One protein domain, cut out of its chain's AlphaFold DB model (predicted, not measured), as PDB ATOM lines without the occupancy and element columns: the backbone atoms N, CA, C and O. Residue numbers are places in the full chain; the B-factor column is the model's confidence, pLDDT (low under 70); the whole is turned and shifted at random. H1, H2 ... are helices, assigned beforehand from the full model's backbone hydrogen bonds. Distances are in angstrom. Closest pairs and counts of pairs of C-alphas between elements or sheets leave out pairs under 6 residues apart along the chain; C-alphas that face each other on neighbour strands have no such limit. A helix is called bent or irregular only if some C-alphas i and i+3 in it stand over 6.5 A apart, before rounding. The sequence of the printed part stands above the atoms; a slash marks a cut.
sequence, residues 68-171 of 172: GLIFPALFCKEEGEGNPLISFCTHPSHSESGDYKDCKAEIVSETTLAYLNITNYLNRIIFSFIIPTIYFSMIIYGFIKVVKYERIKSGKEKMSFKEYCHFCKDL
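What this domain is: This is residues 68 to 171 of the 172 residues of an uncharacterized protein of Plasmodium vivax North Korean (UniProt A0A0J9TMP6). One long helix, H2, bent but nearly straight, makes much of the axis of a thin rod. Short H1 packs on its first arm, H2a, a long loop runs out past the start of H2a, and after H2b the chain folds back to short H3. The 104 printed residues hold three named helices, in the order H1, H2, H3, and no named strand; the class is all helix. The whole is extended, with a radius of gyration of the C-alphas of 25.5 A and spans of 82 by 24 by 16 A.

How they stand to each other: H2, residues 110 to 153, was assigned as one helix by its hydrogen bonds but is bent: C-alphas 128 and 131 are 6.9 A apart. Its arms, H2a, residues 110 to 128, and H2b, residues 131 to 153, stand at a shallow tilt of 23 degrees. H1, residues 70 to 75, touches H2a at residues 120 to 124 alone; the closest C-alphas, of Pro 72 and Asn 120, are 5.5 A apart. They form a helical hairpin, running opposite ways at a shallow tilt of 33 degrees, only just short of steep. H3, residues 161 to 169, is only just apart from H2b, the closest C-alphas being 8.2 A apart. Every O i to N i+4 pair is within hydrogen-bond range in H2a, H2b and H3, and 1 of 2 in H1.

Where its parts are: H2a begins at C-alpha 110, (3.421, -23.543, 20.502), and measures 26.8 A. H2b measures 33.0 A and ends at C-alpha 153, (-47.515, -60.332, 21.724). H1 measures 9.0 A; H3 measures 12.0 A.

The domain as a whole: The C-alphas farthest apart, of Ser 97 and Gly 155, are 82.9 A apart. The printed part has no cut. The link from H1 to H2 is long, 34 residues. Residues 75 to 87 and 161 to 171 are among the 32 under pLDDT 70.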
ATOM      1  N   GLY A  68     -14.971 -40.100  30.226       78.19
ATOM      2  CA  GLY A  68     -14.448 -39.319  29.103       78.19
ATOM      3  C   GLY A  68     -14.398 -37.807  29.351       78.19
ATOM      4  O   GLY A  68     -13.534 -37.127  28.798       78.19
ATOM      5  N   LEU A  69     -15.258 -37.283  30.232       76.56
ATOM      6  CA  LEU A  69     -15.247 -35.874  30.648       76.56
ATOM      7  C   LEU A  69     -14.078 -35.514  31.576       76.56
ATOM      8  O   LEU A  69     -13.766 -34.333  31.714       76.56
ATOM      9  N   ILE A  70     -13.391 -36.505  32.155       80.31
ATOM     10  CA  ILE A  70     -12.191 -36.272  32.971       80.31
ATOM     11  C   ILE A  70     -11.094 -35.631  32.120       80.31
ATOM     12  O   ILE A  70     -10.397 -34.738  32.590       80.31
ATOM     13  N   PHE A  71     -10.961 -36.042  30.854       73.75
ATOM     14  CA  PHE A  71      -9.896 -35.540  29.993       73.75
ATOM     15  C   PHE A  71     -10.041 -34.024  29.754       73.75
ATOM     16  O   PHE A  71      -9.107 -33.304  30.093       73.75
ATOM     17  N   PRO A  72     -11.199 -33.486  29.317       71.38
ATOM     18  CA  PRO A  72     -11.385 -32.038  29.264       71.38
ATOM     19  C   PRO A  72     -11.232 -31.307  30.599       71.38
ATOM     20  O   PRO A  72     -10.674 -30.214  30.622       71.38
ATOM     21  N   ALA A  73     -11.680 -31.903  31.707       73.00
ATOM     22  CA  ALA A  73     -11.591 -31.289  33.035       73.00
ATOM     23  C   ALA A  73     -10.142 -31.104  33.531       73.00
ATOM     24  O   ALA A  73      -9.873 -30.192  34.305       73.00
ATOM     25  N   LEU A  74      -9.196 -31.931  33.072       72.06
ATOM     26  CA  LEU A  74      -7.778 -31.803  33.431       72.06
ATOM     27  C   LEU A  74      -7.070 -30.648  32.707       72.06
ATOM     28  O   LEU A  74      -6.105 -30.097  33.238       72.06
ATOM     29  N   PHE A  75      -7.542 -30.295  31.507       67.81
ATOM     30  CA  PHE A  75      -6.857 -29.377  30.590       67.81
ATOM     31  C   PHE A  75      -7.599 -28.048  30.362       67.81
ATOM     32  O   PHE A  75      -7.012 -27.114  29.819       67.81
ATOM     33  N   CYS A  76      -8.883 -27.934  30.719       58.56
ATOM     34  CA  CYS A  76      -9.639 -26.685  30.603       58.56
ATOM     35  C   CYS A  76      -9.525 -25.837  31.872       58.56
ATOM     36  O   CYS A  76      -9.808 -26.301  32.971       58.56
ATOM     37  N   LYS A  77      -9.208 -24.554  31.691       56.59
ATOM     38  CA  LYS A  77      -9.514 -23.507  32.666       56.59
ATOM     39  C   LYS A  77     -10.961 -23.072  32.430       56.59
ATOM     40  O   LYS A  77     -11.267 -22.591  31.339       56.59
ATOM     41  N   GLU A  78     -11.853 -23.278  33.393       53.00
ATOM     42  CA  GLU A  78     -13.175 -22.646  33.335       53.00
ATOM     43  C   GLU A  78     -13.029 -21.143  33.599       53.00
ATOM     44  O   GLU A  78     -12.183 -20.710  34.384       53.00
ATOM     45  N   GLU A  79     -13.819 -20.330  32.895       43.31
ATOM     46  CA  GLU A  79     -13.849 -18.881  33.089       43.31
ATOM     47  C   GLU A  79     -14.300 -18.571  34.525       43.31
ATOM     48  O   GLU A  79     -15.490 -18.563  34.825       43.31
ATOM     49  N   GLY A  80     -13.337 -18.351  35.424       51.69
ATOM     50  CA  GLY A  80     -13.585 -17.977  36.820       51.69
ATOM     51  C   GLY A  80     -12.991 -18.910  37.879       51.69
ATOM     52  O   GLY A  80     -12.909 -18.496  39.032       51.69
ATOM     53  N   GLU A  81     -12.511 -20.105  37.520       47.09
ATOM     54  CA  GLU A  81     -11.818 -21.000  38.458       47.09
ATOM     55  C   GLU A  81     -10.315 -21.099  38.170       47.09
ATOM     56  O   GLU A  81      -9.819 -20.699  37.112       47.09
ATOM     57  N   GLY A  82      -9.574 -21.529  39.197       54.41
ATOM     58  CA  GLY A  82      -8.115 -21.524  39.264       54.41
ATOM     59  C   GLY A  82      -7.411 -22.255  38.118       54.41
ATOM     60  O   GLY A  82      -8.017 -22.813  37.207       54.41
ATOM     61  N   ASN A  83      -6.078 -22.207  38.144       55.09
ATOM     62  CA  ASN A  83      -5.248 -22.804  37.097       55.09
ATOM     63  C   ASN A  83      -5.637 -24.276  36.847       55.09
ATOM     64  O   ASN A  83      -5.898 -24.992  37.817       55.09
ATOM     65  N   PRO A  84      -5.671 -24.727  35.577       62.69
ATOM     66  CA  PRO A  84      -5.981 -26.117  35.252       62.69
ATOM     67  C   PRO A  84      -5.027 -27.060  35.994       62.69
ATOM     68  O   PRO A  84      -3.877 -26.695  36.254       62.69
ATOM     69  N   LEU A  85      -5.496 -28.273  36.324       65.31
ATOM     70  CA  LEU A  85      -4.698 -29.263  37.063       65.31
ATOM     71  C   LEU A  85      -3.369 -29.554  36.347       65.31
ATOM     72  O   LEU A  85      -2.349 -29.781  36.993       65.31
ATOM     73  N   ILE A  86      -3.400 -29.509  35.011       68.12
ATOM     74  CA  ILE A  86      -2.231 -29.545  34.141       68.12
ATOM     75  C   ILE A  86      -2.235 -28.267  33.298       68.12
ATOM     76  O   ILE A  86      -3.057 -28.095  32.397       68.12
ATOM     77  N   SER A  87      -1.313 -27.358  33.601       69.75
ATOM     78  CA  SER A  87      -1.071 -26.148  32.814       69.75
ATOM     79  C   SER A  87       0.157 -26.325  31.930       69.75
ATOM     80  O   SER A  87       1.165 -26.859  32.385       69.75
ATOM     81  N   PHE A  88       0.089 -25.814  30.704       73.88
ATOM     82  CA  PHE A  88       1.182 -25.818  29.735       73.88
ATOM     83  C   PHE A  88       1.616 -24.389  29.402       73.88
ATOM     84  O   PHE A  88       0.782 -23.482  29.375       73.88
ATOM     85  N   CYS A  89       2.902 -24.192  29.121       75.62
ATOM     86  CA  CYS A  89       3.459 -22.900  28.726       75.62
ATOM     87  C   CYS A  89       4.436 -23.036  27.556       75.62
ATOM     88  O   CYS A  89       5.024 -24.090  27.342       75.62
ATOM     89  N   THR A  90       4.632 -21.949  26.812       77.38
ATOM     90  CA  THR A  90       5.476 -21.925  25.605       77.38
ATOM     91  C   THR A  90       6.789 -21.166  25.792       77.38
ATOM     92  O   THR A  90       7.554 -21.019  24.841       77.38
ATOM     93  N   HIS A  91       7.080 -20.675  27.003       79.81
ATOM     94  CA  HIS A  91       8.317 -19.939  27.265       79.81
ATOM     95  C   HIS A  91       9.538 -20.873  27.371       79.81
ATOM     96  O   HIS A  91       9.413 -22.016  27.809       79.81
ATOM     97  N   PRO A  92      10.736 -20.394  26.985       74.19
ATOM     98  CA  PRO A  92      11.894 -21.250  26.720       74.19
ATOM     99  C   PRO A  92      12.511 -21.904  27.961       74.19
ATOM    100  O   PRO A  92      13.171 -22.933  27.840       74.19
ATOM    101  N   SER A  93      12.345 -21.318  29.149       75.62
ATOM    102  CA  SER A  93      12.813 -21.916  30.402       75.62
ATOM    103  C   SER A  93      12.075 -21.340  31.609       75.62
ATOM    104  O   SER A  93      11.468 -20.270  31.525       75.62
ATOM    105  N   HIS A  94      12.116 -22.075  32.720       75.94
ATOM    106  CA  HIS A  94      11.666 -21.625  34.036       75.94
ATOM    107  C   HIS A  94      12.921 -21.260  34.826       75.94
ATOM    108  O   HIS A  94      13.496 -22.104  35.511       75.94
ATOM    109  N   SER A  95      13.432 -20.046  34.635       67.06
ATOM    110  CA  SER A  95      14.613 -19.588  35.364       67.06
ATOM    111  C   SER A  95      14.225 -19.040  36.737       67.06
ATOM    112  O   SER A  95      13.201 -18.377  36.885       67.06
ATOM    113  N   GLU A  96      15.075 -19.262  37.743       63.56
ATOM    114  CA  GLU A  96      14.884 -18.711  39.099       63.56
ATOM    115  C   GLU A  96      14.989 -17.173  39.136       63.56
ATOM    116  O   GLU A  96      14.502 -16.518  40.058       63.56
ATOM    117  N   SER A  97      15.571 -16.583  38.091       58.47
ATOM    118  CA  SER A  97      15.633 -15.144  37.852       58.47
ATOM    119  C   SER A  97      15.143 -14.831  36.436       58.47
ATOM    120  O   SER A  97      15.788 -15.213  35.454       58.47
ATOM    121  N   GLY A  98      13.992 -14.166  36.331       64.50
ATOM    122  CA  GLY A  98      13.356 -13.769  35.071       64.50
ATOM    123  C   GLY A  98      11.843 -13.577  35.217       64.50
ATOM    124  O   GLY A  98      11.279 -13.863  36.275       64.50
ATOM    125  N   ASP A  99      11.187 -13.132  34.142       70.00
ATOM    126  CA  ASP A  99       9.746 -12.817  34.103       70.00
ATOM    127  C   ASP A  99       8.825 -14.031  34.361       70.00
ATOM    128  O   ASP A  99       7.629 -13.868  34.593       70.00
ATOM    129  N   TYR A 100       9.376 -15.254  34.360       70.44
ATOM    130  CA  TYR A 100       8.625 -16.516  34.432       70.44
ATOM    131  C   TYR A 100       8.977 -17.397  35.644       70.44
ATOM    132  O   TYR A 100       8.644 -18.583  35.650       70.44
ATOM    133  N   LYS A 101       9.628 -16.846  36.683       67.94
ATOM    134  CA  LYS A 101      10.102 -17.616  37.855       67.94
ATOM    135  C   LYS A 101       8.994 -18.362  38.615       67.94
ATOM    136  O   LYS A 101       9.245 -19.389  39.234       67.94
ATOM    137  N   ASP A 102       7.770 -17.834  38.568       73.31
ATOM    138  CA  ASP A 102       6.617 -18.351  39.312       73.31
ATOM    139  C   ASP A 102       5.740 -19.294  38.461       73.31
ATOM    140  O   ASP A 102       4.690 -19.759  38.916       73.31
ATOM    141  N   CYS A 103       6.150 -19.601  37.222       74.19
ATOM    142  CA  CYS A 103       5.409 -20.511  36.355       74.19
ATOM    143  C   CYS A 103       5.632 -21.977  36.756       74.19
ATOM    144  O   CYS A 103       6.758 -22.472  36.791       74.19
ATOM    145  N   LYS A 104       4.536 -22.697  37.017       76.50
ATOM    146  CA  LYS A 104       4.530 -24.131  37.373       76.50
ATOM    147  C   LYS A 104       4.062 -25.042  36.231       76.50
ATOM    148  O   LYS A 104       3.846 -26.228  36.450       76.50
ATOM    149  N   ALA A 105       3.841 -24.472  35.050       76.62
ATOM    150  CA  ALA A 105       3.352 -25.189  33.882       76.62
ATOM    151  C   ALA A 105       4.435 -26.067  33.234       76.62
ATOM    152  O   ALA A 105       5.622 -25.873  33.459       76.62
ATOM    153  N   GLU A 106       4.044 -27.042  32.427       79.19
ATOM    154  CA  GLU A 106       5.002 -27.829  31.652       79.19
ATOM    155  C   GLU A 106       5.330 -27.112  30.332       79.19
ATOM    156  O   GLU A 106       4.428 -26.646  29.626       79.19
ATOM    157  N   ILE A 107       6.624 -27.003  30.004       79.88
ATOM    158  CA  ILE A 107       7.076 -26.354  28.769       79.88
ATOM    159  C   ILE A 107       6.747 -27.255  27.579       79.88
ATOM    160  O   ILE A 107       7.225 -28.383  27.479       79.88
ATOM    161  N   VAL A 108       5.982 -26.724  26.634       83.12
ATOM    162  CA  VAL A 108       5.638 -27.383  25.371       83.12
ATOM    163  C   VAL A 108       5.771 -26.403  24.214       83.12
ATOM    164  O   VAL A 108       5.707 -25.188  24.383       83.12
ATOM    165  N   SER A 109       5.947 -26.933  23.005       82.31
ATOM    166  CA  SER A 109       5.996 -26.090  21.811       82.31
ATOM    167  C   SER A 109       4.641 -25.419  21.540       82.31
ATOM    168  O   SER A 109       3.586 -25.967  21.876       82.31
ATOM    169  N   GLU A 110       4.652 -24.256  20.881       81.12
ATOM    170  CA  GLU A 110       3.421 -23.543  20.502       81.12
ATOM    171  C   GLU A 110       2.487 -24.403  19.644       81.12
ATOM    172  O   GLU A 110       1.267 -24.382  19.819       81.12
ATOM    173  N   THR A 111       3.056 -25.211  18.746       83.19
ATOM    174  CA  THR A 111       2.280 -26.122  17.903       83.19
ATOM    175  C   THR A 111       1.617 -27.207  18.746       83.19
ATOM    176  O   THR A 111       0.424 -27.458  18.582       83.19
ATOM    177  N   THR A 112       2.338 -27.803  19.700       83.50
ATOM    178  CA  THR A 112       1.782 -28.786  20.640       83.50
ATOM    179  C   THR A 112       0.638 -28.188  21.457       83.50
ATOM    180  O   THR A 112      -0.413 -28.817  21.567       83.50
ATOM    181  N   LEU A 113       0.797 -26.964  21.973       81.75
ATOM    182  CA  LEU A 113      -0.253 -26.282  22.731       81.75
ATOM    183  C   LEU A 113      -1.511 -26.042  21.879       81.75
ATOM    184  O   LEU A 113      -2.627 -26.288  22.337       81.75
ATOM    185  N   ALA A 114      -1.341 -25.620  20.622       82.00
ATOM    186  CA  ALA A 114      -2.452 -25.435  19.692       82.00
ATOM    187  C   ALA A 114      -3.207 -26.753  19.429       82.00
ATOM    188  O   ALA A 114      -4.437 -26.781  19.503       82.00
ATOM    189  N   TYR A 115      -2.487 -27.857  19.195       85.69
ATOM    190  CA  TYR A 115      -3.101 -29.178  19.035       85.69
ATOM    191  C   TYR A 115      -3.845 -29.623  20.295       85.69
ATOM    192  O   TYR A 115      -4.984 -30.070  20.190       85.69
ATOM    193  N   LEU A 116      -3.251 -29.452  21.480       83.62
ATOM    194  CA  LEU A 116      -3.889 -29.805  22.750       83.62
ATOM    195  C   LEU A 116      -5.193 -29.031  22.965       83.62
ATOM    196  O   LEU A 116      -6.201 -29.638  23.322       83.62
ATOM    197  N   ASN A 117      -5.211 -27.727  22.677       81.75
ATOM    198  CA  ASN A 117      -6.415 -26.901  22.786       81.75
ATOM    199  C   ASN A 117      -7.524 -27.364  21.832       81.75
ATOM    200  O   ASN A 117      -8.675 -27.519  22.247       81.75
ATOM    201  N   ILE A 118      -7.185 -27.640  20.568       85.31
ATOM    202  CA  ILE A 118      -8.143 -28.137  19.570       85.31
ATOM    203  C   ILE A 118      -8.681 -29.511  19.983       85.31
ATOM    204  O   ILE A 118      -9.893 -29.730  19.995       85.31
ATOM    205  N   THR A 119      -7.797 -30.438  20.355       84.81
ATOM    206  CA  THR A 119      -8.170 -31.788  20.791       84.81
ATOM    207  C   THR A 119      -9.043 -31.746  22.038       84.81
ATOM    208  O   THR A 119     -10.042 -32.461  22.104       84.81
ATOM    209  N   ASN A 120      -8.720 -30.891  23.006       82.94
ATOM    210  CA  ASN A 120      -9.512 -30.714  24.214       82.94
ATOM    211  C   ASN A 120     -10.921 -30.184  23.890       82.94
ATOM    212  O   ASN A 120     -11.918 -30.774  24.308       82.94
ATOM    213  N   TYR A 121     -11.020 -29.141  23.061       83.38
ATOM    214  CA  TYR A 121     -12.307 -28.591  22.633       83.38
ATOM    215  C   TYR A 121     -13.181 -29.635  21.919       83.38
ATOM    216  O   TYR A 121     -14.361 -29.795  22.242       83.38
ATOM    217  N   LEU A 122     -12.595 -30.403  20.993       88.06
ATOM    218  CA  LEU A 122     -13.298 -31.487  20.303       88.06
ATOM    219  C   LEU A 122     -13.744 -32.584  21.274       88.06
ATOM    220  O   LEU A 122     -14.901 -33.002  21.226       88.06
ATOM    221  N   ASN A 123     -12.868 -33.012  22.186       86.25
ATOM    222  CA  ASN A 123     -13.210 -33.993  23.215       86.25
ATOM    223  C   ASN A 123     -14.369 -33.500  24.087       86.25
ATOM    224  O   ASN A 123     -15.320 -34.249  24.303       86.25
ATOM    225  N   ARG A 124     -14.357 -32.232  24.517       85.25
ATOM    226  CA  ARG A 124     -15.454 -31.635  25.292       85.25
ATOM    227  C   ARG A 124     -16.781 -31.732  24.544       85.25
ATOM    228  O   ARG A 124     -17.767 -32.181  25.117       85.25
ATOM    229  N   ILE A 125     -16.820 -31.383  23.258       88.12
ATOM    230  CA  ILE A 125     -18.052 -31.487  22.458       88.12
ATOM    231  C   ILE A 125     -18.514 -32.944  22.332       88.12
ATOM    232  O   ILE A 125     -19.698 -33.251  22.511       88.12
ATOM    233  N   ILE A 126     -17.587 -33.852  22.027       89.88
ATOM    234  CA  ILE A 126     -17.890 -35.262  21.777       89.88
ATOM    235  C   ILE A 126     -18.442 -35.934  23.039       89.88
ATOM    236  O   ILE A 126     -19.496 -36.573  22.977       89.88
ATOM    237  N   PHE A 127     -17.764 -35.774  24.176       87.44
ATOM    238  CA  PHE A 127     -18.141 -36.423  25.431       87.44
ATOM    239  C   PHE A 127     -19.333 -35.753  26.122       87.44
ATOM    240  O   PHE A 127     -20.131 -36.467  26.729       87.44
ATOM    241  N   SER A 128     -19.516 -34.433  25.993       85.38
ATOM    242  CA  SER A 128     -20.650 -33.732  26.620       85.38
ATOM    243  C   SER A 128     -21.947 -33.830  25.823       85.38
ATOM    244  O   SER A 128     -23.017 -33.924  26.418       85.38
ATOM    245  N   PHE A 129     -21.887 -33.805  24.487       87.38
ATOM    246  CA  PHE A 129     -23.095 -33.702  23.661       87.38
ATOM    247  C   PHE A 129     -23.315 -34.922  22.776       87.38
ATOM    248  O   PHE A 129     -24.384 -35.532  22.828       87.38
ATOM    249  N   ILE A 130     -22.321 -35.307  21.973       91.31
ATOM    250  CA  ILE A 130     -22.512 -36.322  20.925       91.31
ATOM    251  C   ILE A 130     -22.756 -37.706  21.537       91.31
ATOM    252  O   ILE A 130     -23.777 -38.338  21.252       91.31
ATOM    253  N   ILE A 131     -21.852 -38.174  22.401       89.88
ATOM    254  CA  ILE A 131     -21.944 -39.507  23.009       89.88
ATOM    255  C   ILE A 131     -23.211 -39.643  23.871       89.88
ATOM    256  O   ILE A 131     -23.949 -40.613  23.658       89.88
ATOM    257  N   PRO A 132     -23.532 -38.702  24.785       88.12
ATOM    258  CA  PRO A 132     -24.763 -38.776  25.567       88.12
ATOM    259  C   PRO A 132     -26.011 -38.788  24.685       88.12
ATOM    260  O   PRO A 132     -26.892 -39.616  24.899       88.12
ATOM    261  N   THR A 133     -26.072 -37.954  23.640       90.12
ATOM    262  CA  THR A 133     -27.223 -37.919  22.718       90.12
ATOM    263  C   THR A 133     -27.436 -39.259  22.013       90.12
ATOM    264  O   THR A 133     -28.568 -39.755  21.946       90.12
ATOM    265  N   ILE A 134     -26.364 -39.888  21.517       90.56
ATOM    266  CA  ILE A 134     -26.430 -41.214  20.885       90.56
ATOM    267  C   ILE A 134     -26.885 -42.266  21.903       90.56
ATOM    268  O   ILE A 134     -27.749 -43.091  21.600       90.56
ATOM    269  N   TYR A 135     -26.337 -42.220  23.118       87.44
ATOM    270  CA  TYR A 135     -26.681 -43.140  24.200       87.44
ATOM    271  C   TYR A 135     -28.163 -43.040  24.594       87.44
ATOM    272  O   TYR A 135     -28.871 -44.051  24.590       87.44
ATOM    273  N   PHE A 136     -28.671 -41.828  24.840       85.75
ATOM    274  CA  PHE A 136     -30.090 -41.594  25.118       85.75
ATOM    275  C   PHE A 136     -30.982 -42.041  23.957       85.75
ATOM    276  O   PHE A 136     -31.994 -42.704  24.185       85.75
ATOM    277  N   SER A 137     -30.587 -41.767  22.710       88.81
ATOM    278  CA  SER A 137     -31.333 -42.221  21.528       88.81
ATOM    279  C   SER A 137     -31.424 -43.748  21.456       88.81
ATOM    280  O   SER A 137     -32.492 -44.287  21.167       88.81
ATOM    281  N   MET A 138     -30.336 -44.459  21.771       84.81
ATOM    282  CA  MET A 138     -30.318 -45.926  21.833       84.81
ATOM    283  C   MET A 138     -31.239 -46.469  22.929       84.81
ATOM    284  O   MET A 138     -31.970 -47.432  22.688       84.81
ATOM    285  N   ILE A 139     -31.247 -45.845  24.112       83.12
ATOM    286  CA  ILE A 139     -32.152 -46.216  25.207       83.12
ATOM    287  C   ILE A 139     -33.614 -46.033  24.782       83.12
ATOM    288  O   ILE A 139     -34.406 -46.973  24.882       83.12
ATOM    289  N   ILE A 140     -33.965 -44.850  24.269       84.31
ATOM    290  CA  ILE A 140     -35.326 -44.525  23.817       84.31
ATOM    291  C   ILE A 140     -35.769 -45.499  22.721       84.31
ATOM    292  O   ILE A 140     -36.861 -46.064  22.795       84.31
ATOM    293  N   TYR A 141     -34.911 -45.760  21.731       84.62
ATOM    294  CA  TYR A 141     -35.181 -46.744  20.682       84.62
ATOM    295  C   TYR A 141     -35.435 -48.144  21.260       84.62
ATOM    296  O   TYR A 141     -36.387 -48.818  20.853       84.62
ATOM    297  N   GLY A 142     -34.627 -48.565  22.239       81.50
ATOM    298  CA  GLY A 142     -34.808 -49.813  22.974       81.50
ATOM    299  C   GLY A 142     -36.194 -49.909  23.609       81.50
ATOM    300  O   GLY A 142     -36.916 -50.866  23.327       81.50
ATOM    301  N   PHE A 143     -36.601 -48.894  24.379       78.12
ATOM    302  CA  PHE A 143     -37.927 -48.820  25.006       78.12
ATOM    303  C   PHE A 143     -39.071 -48.855  23.987       78.12
ATOM    304  O   PHE A 143     -40.022 -49.618  24.151       78.12
ATOM    305  N   ILE A 144     -38.969 -48.105  22.887       82.81
ATOM    306  CA  ILE A 144     -39.981 -48.113  21.820       82.81
ATOM    307  C   ILE A 144     -40.148 -49.524  21.235       82.81
ATOM    308  O   ILE A 144     -41.274 -50.006  21.067       82.81
ATOM    309  N   LYS A 145     -39.044 -50.215  20.919       83.62
ATOM    310  CA  LYS A 145     -39.097 -51.582  20.370       83.62
ATOM    311  C   LYS A 145     -39.620 -52.589  21.393       83.62
ATOM    312  O   LYS A 145     -40.336 -53.515  21.020       83.62
ATOM    313  N   VAL A 146     -39.312 -52.381  22.664       78.50
ATOM    314  CA  VAL A 146     -39.839 -53.130  23.804       78.50
ATOM    315  C   VAL A 146     -41.367 -53.058  23.883       78.50
ATOM    316  O   VAL A 146     -42.012 -54.106  23.859       78.50
ATOM    317  N   VAL A 147     -41.975 -51.862  23.892       77.50
ATOM    318  CA  VAL A 147     -43.447 -51.790  23.986       77.50
ATOM    319  C   VAL A 147     -44.092 -52.257  22.686       77.50
ATOM    320  O   VAL A 147     -45.162 -52.862  22.699       77.50
ATOM    321  N   LYS A 148     -43.414 -52.068  21.544       83.06
ATOM    322  CA  LYS A 148     -43.843 -52.654  20.269       83.06
ATOM    323  C   LYS A 148     -43.905 -54.184  20.342       83.06
ATOM    324  O   LYS A 148     -44.854 -54.756  19.807       83.06
ATOM    325  N   TYR A 149     -42.932 -54.834  20.979       81.38
ATOM    326  CA  TYR A 149     -42.920 -56.284  21.178       81.38
ATOM    327  C   TYR A 149     -44.089 -56.743  22.055       81.38
ATOM    328  O   TYR A 149     -44.855 -57.609  21.632       81.38
ATOM    329  N   GLU A 150     -44.259 -56.128  23.229       75.94
ATOM    330  CA  GLU A 150     -45.361 -56.410  24.163       75.94
ATOM    331  C   GLU A 150     -46.721 -56.277  23.469       75.94
ATOM    332  O   GLU A 150     -47.529 -57.203  23.494       75.94
ATOM    333  N   ARG A 151     -46.919 -55.183  22.728       77.25
ATOM    334  CA  ARG A 151     -48.129 -54.915  21.945       77.25
ATOM    335  C   ARG A 151     -48.428 -56.009  20.912       77.25
ATOM    336  O   ARG A 151     -49.563 -56.468  20.811       77.25
ATOM    337  N   ILE A 152     -47.421 -56.422  20.136       80.25
ATOM    338  CA  ILE A 152     -47.574 -57.487  19.128       80.25
ATOM    339  C   ILE A 152     -47.893 -58.825  19.807       80.25
ATOM    340  O   ILE A 152     -48.670 -59.613  19.269       80.25
ATOM    341  N   LYS A 153     -47.300 -59.092  20.974       76.31
ATOM    342  CA  LYS A 153     -47.515 -60.332  21.724       76.31
ATOM    343  C   LYS A 153     -48.885 -60.377  22.402       76.31
ATOM    344  O   LYS A 153     -49.495 -61.438  22.424       76.31
ATOM    345  N   SER A 154     -49.395 -59.239  22.868       74.06
ATOM    346  CA  SER A 154     -50.734 -59.109  23.450       74.06
ATOM    347  C   SER A 154     -51.854 -58.993  22.404       74.06
ATOM    348  O   SER A 154     -53.002 -58.780  22.779       74.06
ATOM    349  N   GLY A 155     -51.535 -59.041  21.104       75.56
ATOM    350  CA  GLY A 155     -52.512 -58.900  20.016       75.56
ATOM    351  C   GLY A 155     -53.158 -57.513  19.905       75.56
ATOM    352  O   GLY A 155     -54.184 -57.376  19.247       75.56
ATOM    353  N   LYS A 156     -52.587 -56.479  20.539       70.62
ATOM    354  CA  LYS A 156     -53.131 -55.112  20.506       70.62
ATOM    355  C   LYS A 156     -52.584 -54.361  19.290       70.62
ATOM    356  O   LYS A 156     -51.403 -54.457  18.977       70.62
ATOM    357  N   GLU A 157     -53.411 -53.566  18.615       62.31
ATOM    358  CA  GLU A 157     -52.974 -52.808  17.431       62.31
ATOM    359  C   GLU A 157     -52.301 -51.472  17.807       62.31
ATOM    360  O   GLU A 157     -51.249 -51.105  17.271       62.31
ATOM    361  N   LYS A 158     -52.846 -50.770  18.811       60.47
ATOM    362  CA  LYS A 158     -52.349 -49.485  19.320       60.47
ATOM    363  C   LYS A 158     -52.574 -49.428  20.833       60.47
ATOM    364  O   LYS A 158     -53.675 -49.711  21.285       60.47
ATOM    365  N   MET A 159     -51.539 -49.095  21.604       65.94
ATOM    366  CA  MET A 159     -51.710 -48.751  23.019       65.94
ATOM    367  C   MET A 159     -51.975 -47.252  23.121       65.94
ATOM    368  O   MET A 159     -51.291 -46.453  22.478       65.94
ATOM    369  N   SER A 160     -52.971 -46.884  23.917       70.00
ATOM    370  CA  SER A 160     -53.213 -45.495  24.300       70.00
ATOM    371  C   SER A 160     -52.078 -44.973  25.189       70.00
ATOM    372  O   SER A 160     -51.401 -45.740  25.872       70.00
ATOM    373  N   PHE A 161     -51.885 -43.652  25.232       66.62
ATOM    374  CA  PHE A 161     -50.914 -43.031  26.143       66.62
ATOM    375  C   PHE A 161     -51.180 -43.400  27.613       66.62
ATOM    376  O   PHE A 161     -50.250 -43.597  28.384       66.62
ATOM    377  N   LYS A 162     -52.452 -43.580  27.990       68.69
ATOM    378  CA  LYS A 162     -52.848 -44.023  29.333       68.69
ATOM    379  C   LYS A 162     -52.409 -45.461  29.623       68.69
ATOM    380  O   LYS A 162     -51.908 -45.720  30.710       68.69
ATOM    381  N   GLU A 163     -52.548 -46.372  28.661       69.00
ATOM    382  CA  GLU A 163     -52.008 -47.733  28.780       69.00
ATOM    383  C   GLU A 163     -50.480 -47.733  28.811       69.00
ATOM    384  O   GLU A 163     -49.906 -48.507  29.562       69.00
ATOM    385  N   TYR A 164     -49.826 -46.841  28.060       65.88
ATOM    386  CA  TYR A 164     -48.377 -46.661  28.123       65.88
ATOM    387  C   TYR A 164     -47.929 -46.169  29.506       65.88
ATOM    388  O   TYR A 164     -47.026 -46.749  30.093       65.88
ATOM    389  N   CYS A 165     -48.583 -45.147  30.067       65.50
ATOM    390  CA  CYS A 165     -48.290 -44.663  31.415       65.50
ATOM    391  C   CYS A 165     -48.586 -45.713  32.487       65.50
ATOM    392  O   CYS A 165     -47.805 -45.830  33.418       65.50
ATOM    393  N   HIS A 166     -49.675 -46.477  32.369       67.88
ATOM    394  CA  HIS A 166     -49.976 -47.571  33.295       67.88
ATOM    395  C   HIS A 166     -48.927 -48.683  33.196       67.88
ATOM    396  O   HIS A 166     -48.382 -49.090  34.210       67.88
ATOM    397  N   PHE A 167     -48.544 -49.060  31.976       64.75
ATOM    398  CA  PHE A 167     -47.460 -50.002  31.721       64.75
ATOM    399  C   PHE A 167     -46.129 -49.524  32.318       64.75
ATOM    400  O   PHE A 167     -45.447 -50.292  32.981       64.75
ATOM    401  N   CYS A 168     -45.780 -48.244  32.144       62.53
ATOM    402  CA  CYS A 168     -44.616 -47.629  32.783       62.53
ATOM    403  C   CYS A 168     -44.747 -47.530  34.312       62.53
ATOM    404  O   CYS A 168     -43.731 -47.540  34.993       62.53
ATOM    405  N   LYS A 169     -45.961 -47.426  34.860       61.78
ATOM    406  CA  LYS A 169     -46.206 -47.358  36.308       61.78
ATOM    407  C   LYS A 169     -46.145 -48.734  36.974       61.78
ATOM    408  O   LYS A 169     -45.742 -48.820  38.117       61.78
ATOM    409  N   ASP A 170     -46.478 -49.796  36.250       58.03
ATOM    410  CA  ASP A 170     -46.236 -51.178  36.684       58.03
ATOM    411  C   ASP A 170     -44.750 -51.580  36.538       58.03
ATOM    412  O   ASP A 170     -44.365 -52.699  36.874       58.03
ATOM    413  N   LEU A 171     -43.916 -50.691  35.986       55.16
ATOM    414  CA  LEU A 171     -42.493 -50.906  35.710       55.16
ATOM    415  C   LEU A 171     -41.543 -50.261  36.730       55.16
ATOM    416  O   LEU A 171     -40.383 -50.674  36.775       55.16
TER     417      LEU A 171